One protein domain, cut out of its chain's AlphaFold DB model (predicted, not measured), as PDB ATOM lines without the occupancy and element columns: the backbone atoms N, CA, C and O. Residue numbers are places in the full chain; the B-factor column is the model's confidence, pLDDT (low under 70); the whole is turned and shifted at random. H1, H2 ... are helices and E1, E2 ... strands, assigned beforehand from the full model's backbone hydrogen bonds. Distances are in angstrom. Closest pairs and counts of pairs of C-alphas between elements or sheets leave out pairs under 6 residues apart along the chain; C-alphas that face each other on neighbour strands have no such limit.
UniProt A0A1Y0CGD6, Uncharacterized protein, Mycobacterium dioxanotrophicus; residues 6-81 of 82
ATOM      1  N   ALA A   6     225.560 171.900 180.691       88.12
ATOM      2  CA  ALA A   6     226.592 172.919 180.781       88.12
ATOM      3  C   ALA A   6     226.683 173.447 182.211       88.12
ATOM      4  O   ALA A   6     225.673 173.639 182.884       88.12
ATOM      5  N   ILE A   7     227.913 173.693 182.652       89.81
ATOM      6  CA  ILE A   7     228.241 174.335 183.919       89.81
ATOM      7  C   ILE A   7     228.698 175.752 183.597       89.81
ATOM      8  O   ILE A   7     229.584 175.955 182.767       89.81
ATOM      9  N   ILE A   8     228.088 176.730 184.245       88.69
ATOM     10  CA  ILE A   8     228.258 178.147 183.962       88.69
ATOM     11  C   ILE A   8     228.678 178.822 185.257       88.69
ATOM     12  O   ILE A   8     227.943 178.799 186.241       88.69
ATOM     13  N   THR A   9     229.875 179.394 185.256       87.88
ATOM     14  CA  THR A   9     230.404 180.229 186.336       87.88
ATOM     15  C   THR A   9     230.531 181.671 185.849       87.88
ATOM     16  O   THR A   9     230.262 181.973 184.687       87.88
ATOM     17  N   THR A  10     230.960 182.574 186.730       81.25
ATOM     18  CA  THR A  10     231.256 183.976 186.390       81.25
ATOM     19  C   THR A  10     232.224 184.130 185.225       81.25
ATOM     20  O   THR A  10     232.075 185.042 184.416       81.25
ATOM     21  N   ASP A  11     233.197 183.227 185.128       79.81
ATOM     22  CA  ASP A  11     234.351 183.392 184.244       79.81
ATOM     23  C   ASP A  11     234.372 182.392 183.083       79.81
ATOM     24  O   ASP A  11     235.189 182.520 182.169       79.81
ATOM     25  N   CYS A  12     233.516 181.365 183.112       81.06
ATOM     26  CA  CYS A  12     233.595 180.261 182.164       81.06
ATOM     27  C   CYS A  12     232.248 179.572 181.922       81.06
ATOM     28  O   CYS A  12     231.418 179.424 182.817       81.06
ATOM     29  N   ILE A  13     232.085 179.065 180.699       85.31
ATOM     30  CA  ILE A  13     231.055 178.092 180.336       85.31
ATOM     31  C   ILE A  13     231.774 176.794 179.981       85.31
ATOM     32  O   ILE A  13     232.540 176.741 179.017       85.31
ATOM     33  N   ALA A  14     231.518 175.740 180.748       85.69
ATOM     34  CA  ALA A  14     232.070 174.416 180.526       85.69
ATOM     35  C   ALA A  14     230.949 173.429 180.184       85.69
ATOM     36  O   ALA A  14     230.151 173.049 181.038       85.69
ATOM     37  N   THR A  15     230.903 172.981 178.933       85.75
ATOM     38  CA  THR A  15     229.999 171.905 178.504       85.75
ATOM     39  C   THR A  15     230.509 170.552 178.993       85.75
ATOM     40  O   THR A  15     231.711 170.274 178.913       85.75
ATOM     41  N   ILE A  16     229.610 169.688 179.458       84.38
ATOM     42  CA  ILE A  16     229.922 168.289 179.754       84.38
ATOM     43  C   ILE A  16     229.815 167.513 178.438       84.38
ATOM     44  O   ILE A  16     228.775 167.515 177.783       84.38
ATOM     45  N   ALA A  17     230.941 166.940 177.999       76.38
ATOM     46  CA  ALA A  17     231.077 166.360 176.661       76.38
ATOM     47  C   ALA A  17     230.267 165.069 176.482       76.38
ATOM     48  O   ALA A  17     229.812 164.775 175.377       76.38
ATOM     49  N   GLU A  18     230.094 164.310 177.561       81.88
ATOM     50  CA  GLU A  18     229.326 163.071 177.554       81.88
ATOM     51  C   GLU A  18     227.883 163.337 178.006       81.88
ATOM     52  O   GLU A  18     227.666 164.139 178.919       81.88
ATOM     53  N   PRO A  19     226.883 162.695 177.374       82.19
ATOM     54  CA  PRO A  19     225.515 162.740 177.865       82.19
ATOM     55  C   PRO A  19     225.445 162.145 179.272       82.19
ATOM     56  O   PRO A  19     226.017 161.086 179.527       82.19
ATOM     57  N   LEU A  20     224.715 162.804 180.163       85.31
ATOM     58  CA  LEU A  20     224.515 162.361 181.542       85.31
ATOM     59  C   LEU A  20     223.140 161.722 181.711       85.31
ATOM     60  O   LEU A  20     222.235 161.995 180.926       85.31
ATOM     61  N   ASP A  21     222.953 160.900 182.742       84.88
ATOM     62  CA  ASP A  21     221.657 160.263 183.000       84.88
ATOM     63  C   ASP A  21     220.656 161.229 183.647       84.88
ATOM     64  O   ASP A  21     219.443 161.081 183.475       84.88
ATOM     65  N   CYS A  22     221.145 162.223 184.392       86.25
ATOM     66  CA  CYS A  22     220.301 163.220 185.038       86.25
ATOM     67  C   CYS A  22     221.049 164.513 185.400       86.25
ATOM     68  O   CYS A  22     222.278 164.574 185.406       86.25
ATOM     69  N   LEU A  23     220.288 165.553 185.767       87.94
ATOM     70  CA  LEU A  23     220.832 166.841 186.223       87.94
ATOM     71  C   LEU A  23     221.710 166.687 187.475       87.94
ATOM     72  O   LEU A  23     222.679 167.424 187.646       87.94
ATOM     73  N   LEU A  24     221.415 165.701 188.328       90.12
ATOM     74  CA  LEU A  24     222.198 165.430 189.532       90.12
ATOM     75  C   LEU A  24     223.646 165.043 189.201       90.12
ATOM     76  O   LEU A  24     224.554 165.506 189.888       90.12
ATOM     77  N   ASP A  25     223.878 164.272 188.138       90.62
ATOM     78  CA  ASP A  25     225.240 163.922 187.717       90.62
ATOM     79  C   ASP A  25     226.016 165.180 187.312       90.62
ATOM     80  O   ASP A  25     227.168 165.363 187.700       90.62
ATOM     81  N   ALA A  26     225.350 166.113 186.626       90.44
ATOM     82  CA  ALA A  26     225.943 167.387 186.231       90.44
ATOM     83  C   ALA A  26     226.257 168.277 187.448       90.44
ATOM     84  O   ALA A  26     227.285 168.954 187.485       90.44
ATOM     85  N   MET A  27     225.395 168.257 188.470       93.00
ATOM     86  CA  MET A  27     225.617 168.955 189.740       93.00
ATOM     87  C   MET A  27     226.781 168.356 190.541       93.00
ATOM     88  O   MET A  27     227.514 169.093 191.206       93.00
ATOM     89  N   LEU A  28     226.967 167.033 190.498       92.38
ATOM     90  CA  LEU A  28     228.118 166.364 191.110       92.38
ATOM     91  C   LEU A  28     229.411 166.714 190.369       92.38
ATOM     92  O   LEU A  28     230.408 167.049 191.007       92.38
ATOM     93  N   ASP A  29     229.377 166.735 189.039       91.75
ATOM     94  CA  ASP A  29     230.499 167.176 188.209       91.75
ATOM     95  C   ASP A  29     230.878 168.637 188.470       91.75
ATOM     96  O   ASP A  29     232.062 168.968 188.565       91.75
ATOM     97  N   ALA A  30     229.890 169.516 188.646       91.44
ATOM     98  CA  ALA A  30     230.125 170.897 189.045       91.44
ATOM     99  C   ALA A  30     230.837 170.976 190.403       91.44
ATOM    100  O   ALA A  30     231.865 171.645 190.508       91.44
ATOM    101  N   GLN A  31     230.364 170.237 191.414       92.62
ATOM    102  CA  GLN A  31     231.013 170.200 192.730       92.62
ATOM    103  C   GLN A  31     232.442 169.645 192.666       92.62
ATOM    104  O   GLN A  31     233.345 170.177 193.303       92.62
ATOM    105  N   ASN A  32     232.683 168.621 191.847       92.25
ATOM    106  CA  ASN A  32     234.029 168.078 191.654       92.25
ATOM    107  C   ASN A  32     234.992 169.100 191.027       92.25
ATOM    108  O   ASN A  32     236.195 169.039 191.278       92.25
ATOM    109  N   ARG A  33     234.483 170.037 190.217       88.88
ATOM    110  CA  ARG A  33     235.297 171.052 189.528       88.88
ATOM    111  C   ARG A  33     235.599 172.272 190.384       88.88
ATOM    112  O   ARG A  33     236.725 172.757 190.342       88.88
ATOM    113  N   VAL A  34     234.607 172.791 191.107       89.81
ATOM    114  CA  VAL A  34     234.737 174.071 191.831       89.81
ATOM    115  C   VAL A  34     234.763 173.926 193.352       89.81
ATOM    116  O   VAL A  34     234.969 174.907 194.059       89.81
ATOM    117  N   GLY A  35     234.584 172.711 193.869       91.00
ATOM    118  CA  GLY A  35     234.498 172.435 195.297       91.00
ATOM    119  C   GLY A  35     233.063 172.495 195.822       91.00
ATOM    120  O   GLY A  35     232.101 172.190 195.119       91.00
ATOM    121  N   GLN A  36     232.908 172.845 197.098       93.25
ATOM    122  CA  GLN A  36     231.602 172.838 197.751       93.25
ATOM    123  C   GLN A  36     230.676 173.907 197.154       93.25
ATOM    124  O   GLN A  36     230.979 175.099 197.204       93.25
ATOM    125  N   ILE A  37     229.519 173.468 196.651       95.00
ATOM    126  CA  ILE A  37     228.463 174.343 196.133       95.00
ATOM    127  C   ILE A  37     227.294 174.347 197.114       95.00
ATOM    128  O   ILE A  37     226.812 173.297 197.541       95.00
ATOM    129  N   THR A  38     226.807 175.541 197.435       95.12
ATOM    130  CA  THR A  38     225.539 175.747 198.134       95.12
ATOM    131  C   THR A  38     224.448 175.961 197.091       95.12
ATOM    132  O   THR A  38     224.295 177.053 196.546       95.12
ATOM    133  N   TRP A  39     223.705 174.900 196.779       93.38
ATOM    134  CA  TRP A  39     222.583 174.952 195.842       93.38
ATOM    135  C   TRP A  39     221.395 175.680 196.470       93.38
ATOM    136  O   TRP A  39     220.907 175.286 197.528       93.38
ATOM    137  N   THR A  40     220.925 176.736 195.816       93.25
ATOM    138  CA  THR A  40     219.808 177.567 196.288       93.25
ATOM    139  C   THR A  40     218.534 177.315 195.495       93.25
ATOM    140  O   THR A  40     217.438 177.529 196.005       93.25
ATOM    141  N   THR A  41     218.642 176.843 194.253       89.94
ATOM    142  CA  THR A  41     217.496 176.476 193.415       89.94
ATOM    143  C   THR A  41     217.824 175.210 192.638       89.94
ATOM    144  O   THR A  41     218.884 175.114 192.030       89.94
ATOM    145  N   ILE A  42     216.914 174.238 192.666       88.94
ATOM    146  CA  ILE A  42     217.006 172.998 191.888       88.94
ATOM    147  C   ILE A  42     215.658 172.823 191.190       88.94
ATOM    148  O   ILE A  42     214.641 172.590 191.844       88.94
ATOM    149  N   ALA A  43     215.660 173.001 189.876       86.12
ATOM    150  CA  ALA A  43     214.532 172.804 188.977       86.12
ATOM    151  C   ALA A  43     214.715 171.504 188.172       86.12
ATOM    152  O   ALA A  43     215.617 170.712 188.450       86.12
ATOM    153  N   PHE A  44     213.826 171.264 187.208       81.69
ATOM    154  CA  PHE A  44     213.866 170.054 186.388       81.69
ATOM    155  C   PHE A  44     215.054 170.068 185.414       81.69
ATOM    156  O   PHE A  44     215.823 169.107 185.412       81.69
ATOM    157  N   ASP A  45     215.275 171.181 184.701       85.38
ATOM    158  CA  ASP A  45     216.349 171.279 183.702       85.38
ATOM    159  C   ASP A  45     217.511 172.179 184.146       85.38
ATOM    160  O   ASP A  45     218.467 172.394 183.399       85.38
ATOM    161  N   SER A  46     217.474 172.721 185.366       88.75
ATOM    162  CA  SER A  46     218.528 173.612 185.853       88.75
ATOM    163  C   SER A  46     218.706 173.613 187.367       88.75
ATOM    164  O   SER A  46     217.782 173.365 188.136       88.75
ATOM    165  N   ALA A  47     219.924 173.909 187.809       90.94
ATOM    166  CA  ALA A  47     220.267 174.120 189.204       90.94
ATOM    167  C   ALA A  47     221.149 175.360 189.337       90.94
ATOM    168  O   ALA A  47     222.105 175.540 188.586       90.94
ATOM    169  N   TYR A  48     220.844 176.203 190.315       91.81
ATOM    170  CA  TYR A  48     221.578 177.419 190.632       91.81
ATOM    171  C   TYR A  48     222.082 177.361 192.071       91.81
ATOM    172  O   TYR A  48     221.410 176.854 192.978       91.81
ATOM    173  N   GLY A  49     223.280 177.883 192.286       93.50
ATOM    174  CA  GLY A  49     223.908 177.941 193.590       93.50
ATOM    175  C   GLY A  49     225.077 178.906 193.618       93.50
ATOM    176  O   GLY A  49     225.326 179.654 192.672       93.50
ATOM    177  N   THR A  50     225.809 178.863 194.721       95.12
ATOM    178  CA  THR A  50     227.042 179.626 194.898       95.12
ATOM    179  C   THR A  50     228.165 178.735 195.413       95.12
ATOM    180  O   THR A  50     227.929 177.743 196.105       95.12
ATOM    181  N   TYR A  51     229.402 179.065 195.050       93.69
ATOM    182  CA  TYR A  51     230.615 178.408 195.541       93.69
ATOM    183  C   TYR A  51     231.622 179.455 196.020       93.69
ATOM    184  O   TYR A  51     231.455 180.650 195.769       93.69
ATOM    185  N   ARG A  52     232.657 179.012 196.739       92.94
ATOM    186  CA  ARG A  52     233.788 179.871 197.113       92.94
ATOM    187  C   ARG A  52     234.836 179.830 196.014       92.94
ATOM    188  O   ARG A  52     235.371 178.763 195.724       92.94
ATOM    189  N   ASP A  53     235.109 180.975 195.399       88.38
ATOM    190  CA  ASP A  53     236.168 181.084 194.400       88.38
ATOM    191  C   ASP A  53     237.567 181.002 195.044       88.38
ATOM    192  O   ASP A  53     237.731 180.919 196.264       88.38
ATOM    193  N   SER A  54     238.616 181.036 194.221       86.75
ATOM    194  CA  SER A  54     240.002 181.005 194.711       86.75
ATOM    195  C   SER A  54     240.399 182.223 195.557       86.75
ATOM    196  O   SER A  54     241.442 182.193 196.207       86.75
ATOM    197  N   ALA A  55     239.610 183.298 195.523       88.75
ATOM    198  CA  ALA A  55     239.790 184.508 196.314       88.75
ATOM    199  C   ALA A  55     238.884 184.538 197.566       88.75
ATOM    200  O   ALA A  55     238.838 185.559 198.248       88.75
ATOM    201  N   ASP A  56     238.216 183.421 197.889       87.25
ATOM    202  CA  ASP A  56     237.260 183.256 198.995       87.25
ATOM    203  C   ASP A  56     235.993 184.130 198.885       87.25
ATOM    204  O   ASP A  56     235.257 184.335 199.858       87.25
ATOM    205  N   HIS A  57     235.677 184.613 197.684       91.31
ATOM    206  CA  HIS A  57     234.414 185.286 197.411       91.31
ATOM    207  C   HIS A  57     233.319 184.283 197.070       91.31
ATOM    208  O   HIS A  57     233.560 183.205 196.529       91.31
ATOM    209  N   GLU A  58     232.084 184.656 197.391       92.62
ATOM    210  CA  GLU A  58     230.916 183.909 196.950       92.62
ATOM    211  C   GLU A  58     230.644 184.221 195.473       92.62
ATOM    212  O   GLU A  58     230.353 185.365 195.120       92.62
ATOM    213  N   ALA A  59     230.760 183.203 194.621       91.75
ATOM    214  CA  ALA A  59     230.565 183.307 193.181       91.75
ATOM    215  C   ALA A  59     229.370 182.448 192.731       91.75
ATOM    216  O   ALA A  59     229.212 181.316 193.206       91.75
ATOM    217  N   PRO A  60     228.512 182.952 191.825       92.62
ATOM    218  CA  PRO A  60     227.393 182.187 191.295       92.62
ATOM    219  C   PRO A  60     227.863 181.048 190.387       92.62
ATOM    220  O   PRO A  60     228.825 181.174 189.625       92.62
ATOM    221  N   ILE A  61     227.127 179.942 190.435       91.81
ATOM    222  CA  ILE A  61     227.275 178.808 189.529       91.81
ATOM    223  C   ILE A  61     225.902 178.293 189.118       91.81
ATOM    224  O   ILE A  61     224.983 178.187 189.929       91.81
ATOM    225  N   THR A  62     225.768 177.962 187.839       92.06
ATOM    226  CA  THR A  62     224.562 177.358 187.278       92.06
ATOM    227  C   THR A  62     224.919 176.096 186.524       92.06
ATOM    228  O   THR A  62     225.907 176.052 185.798       92.06
ATOM    229  N   VAL A  63     224.092 175.075 186.669       90.69
ATOM    230  CA  VAL A  63     224.117 173.865 185.858       90.69
ATOM    231  C   VAL A  63     222.811 173.813 185.094       90.69
ATOM    232  O   VAL A  63     221.752 173.986 185.687       90.69
ATOM    233  N   VAL A  64     222.875 173.613 183.785       89.38
ATOM    234  CA  VAL A  64     221.693 173.609 182.923       89.38
ATOM    235  C   VAL A  64     221.753 172.449 181.947       89.38
ATOM    236  O   VAL A  64     222.797 172.196 181.346       89.38
ATOM    237  N   ASP A  65     220.632 171.760 181.776       88.31
ATOM    238  CA  ASP A  65     220.412 170.857 180.662       88.31
ATOM    239  C   ASP A  65     220.182 171.681 179.387       88.31
ATOM    240  O   ASP A  65     219.145 172.293 179.149       88.31
ATOM    241  N   THR A  66     221.196 171.697 178.537       81.88
ATOM    242  CA  THR A  66     221.200 172.356 177.230       81.88
ATOM    243  C   THR A  66     220.294 171.680 176.201       81.88
ATOM    244  O   THR A  66     220.009 172.282 175.165       81.88
ATOM    245  N   SER A  67     219.810 170.463 176.467       78.06
ATOM    246  CA  SER A  67     218.785 169.829 175.633       78.06
ATOM    247  C   SER A  67     217.387 170.422 175.880       78.06
ATOM    248  O   SER A  67     216.552 170.443 174.968       78.06
ATOM    249  N   ALA A  68     217.165 171.033 177.050       71.31
ATOM    250  CA  ALA A  68     215.955 171.771 177.403       71.31
ATOM    251  C   ALA A  68     215.990 173.212 176.857       71.31
ATOM    252  O   ALA A  68     216.204 174.203 177.556       71.31
ATOM    253  N   THR A  69     215.775 173.333 175.547       66.94
ATOM    254  CA  THR A  69     215.915 174.590 174.783       66.94
ATOM    255  C   THR A  69     215.086 175.779 175.287       66.94
ATOM    256  O   THR A  69     215.501 176.916 175.072       66.94
ATOM    257  N   ASN A  70     213.950 175.564 175.960       66.06
ATOM    258  CA  ASN A  70     213.131 176.661 176.493       66.06
ATOM    259  C   ASN A  70     213.697 177.236 177.802       66.06
ATOM    260  O   ASN A  70     213.841 178.453 177.905       66.06
ATOM    261  N   GLU A  71     214.075 176.385 178.764       62.62
ATOM    262  CA  GLU A  71     214.638 176.831 180.050       62.62
ATOM    263  C   GLU A  71     216.019 177.476 179.860       62.62
ATOM    264  O   GLU A  71     216.307 178.521 180.448       62.62
ATOM    265  N   LEU A  72     216.836 176.941 178.941       63.56
ATOM    266  CA  LEU A  72     218.113 177.550 178.557       63.56
ATOM    267  C   LEU A  72     217.925 178.997 178.063       63.56
ATOM    268  O   LEU A  72     218.720 179.881 178.382       63.56
ATOM    269  N   HIS A  73     216.863 179.258 177.299       67.25
ATOM    270  CA  HIS A  73     216.603 180.579 176.727       67.25
ATOM    271  C   HIS A  73     216.139 181.592 177.789       67.25
ATOM    272  O   HIS A  73     216.510 182.765 177.716       67.25
ATOM    273  N   GLU A  74     215.361 181.156 178.785       65.81
ATOM    274  CA  GLU A  74     214.935 181.995 179.917       65.81
ATOM    275  C   GLU A  74     216.087 182.313 180.880       65.81
ATOM    276  O   GLU A  74     216.239 183.465 181.301       65.81
ATOM    277  N   LEU A  75     216.953 181.336 181.165       64.75
ATOM    278  CA  LEU A  75     218.158 181.541 181.975       64.75
ATOM    279  C   LEU A  75     219.114 182.540 181.319       64.75
ATOM    280  O   LEU A  75     219.527 183.512 181.952       64.75
ATOM    281  N   VAL A  76     219.389 182.370 180.021       67.06
ATOM    282  CA  VAL A  76     220.216 183.319 179.259       67.06
ATOM    283  C   VAL A  76     219.592 184.716 179.252       67.06
ATOM    284  O   VAL A  76     220.310 185.700 179.418       67.06
ATOM    285  N   ARG A  77     218.264 184.840 179.111       62.97
ATOM    286  CA  ARG A  77     217.586 186.145 179.196       62.97
ATOM    287  C   ARG A  77     217.786 186.823 180.547       62.97
ATOM    288  O   ARG A  77     218.049 188.020 180.566       62.97
ATOM    289  N   THR A  78     217.695 186.068 181.636       64.56
ATOM    290  CA  THR A  78     217.900 186.581 183.000       64.56
ATOM    291  C   THR A  78     219.338 187.069 183.208       64.56
ATOM    292  O   THR A  78     219.565 188.048 183.906       64.56
ATOM    293  N   TRP A  79     220.323 186.441 182.559       64.50
ATOM    294  CA  TRP A  79     221.724 186.871 182.651       64.50
ATOM    295  C   TRP A  79     222.090 188.047 181.749       64.50
ATOM    296  O   TRP A  79     222.929 188.862 182.121       64.50
ATOM    297  N   VAL A  80     221.492 188.143 180.558       60.66
ATOM    298  CA  VAL A  80     221.744 189.251 179.617       60.66
ATOM    299  C   VAL A  80     220.986 190.521 180.029       60.66
ATOM    300  O   VAL A  80     221.415 191.632 179.709       60.66
ATOM    301  N   HIS A  81     219.882 190.369 180.763       52.22
ATOM    302  CA  HIS A  81     219.082 191.461 181.317       52.22
ATOM    303  C   HIS A  81     218.868 191.282 182.831       52.22
ATOM    304  O   HIS A  81     217.757 190.928 183.231       52.22
TER     305      HIS A  81
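This is residues 6 to 81 of the 82 residues of an uncharacterized protein of Mycobacterium dioxanotrophicus (UniProt A0A1Y0CGD6). What is the shape? One strongly twisted sheet of five strands has H1 packed over one face, making two layers, while residues 76 to 81, of which 76 to 80 belong to H2, stick out as a free arm. What makes it up? The printed part has 76 residues, with E1, E2, H1, E3, E4, E5 and H2 along it, mixed in class; the sheet, E2, E1, E5, E4, E3, is antiparallel throughout. How large is it? It is compact, with a radius of gyration of the C-alphas of 11.8 A and spans of 34 by 31 by 20 A.

How do the strands pair? E1, residues 6 to 9, forms a hairpin with E2, residues 13 to 15, N 7 and O 14 being 2.8 A apart, and is antiparallel to E5, residues 58 to 65, with N 8 and O 62 at 2.8 A. E3, residues 37 to 42, E4, residues 46 to 52, and E5 form a meander, two hairpins in a row, with N 38 and O 50 at 2.8 A and N 49 and O 61 at 2.9 A. Where are the helices? H1, residues 23 to 34, is on the sheet at a height of 7.9 A, its closest C-alphas to E5 being Met 27 and Val 63, 6.4 A. H2, residues 69 to 80, only grazes the sheet with residues 71 to 75, its closest C-alphas to E5 being Leu 72 and Val 64, 6.9 A; it is apart from H1. Every O i to N i+4 pair is within hydrogen-bond range in H1, and 7 of 8 in H2.

Where does E1 begin? C-alpha 6 is at (226.592, 172.919, 180.781). Which elements are longest? From first to last C-alpha, E5 measures 23.4 A, E4 20.0 A, H1 16.6 A and H2 16.5 A. Where does H2 end? C-alpha 80 is at (221.744, 189.251, 179.617).

Is it unbroken? The printed part has no cut and no long link. Where is confidence low? Residues 69 to 81 are under 70.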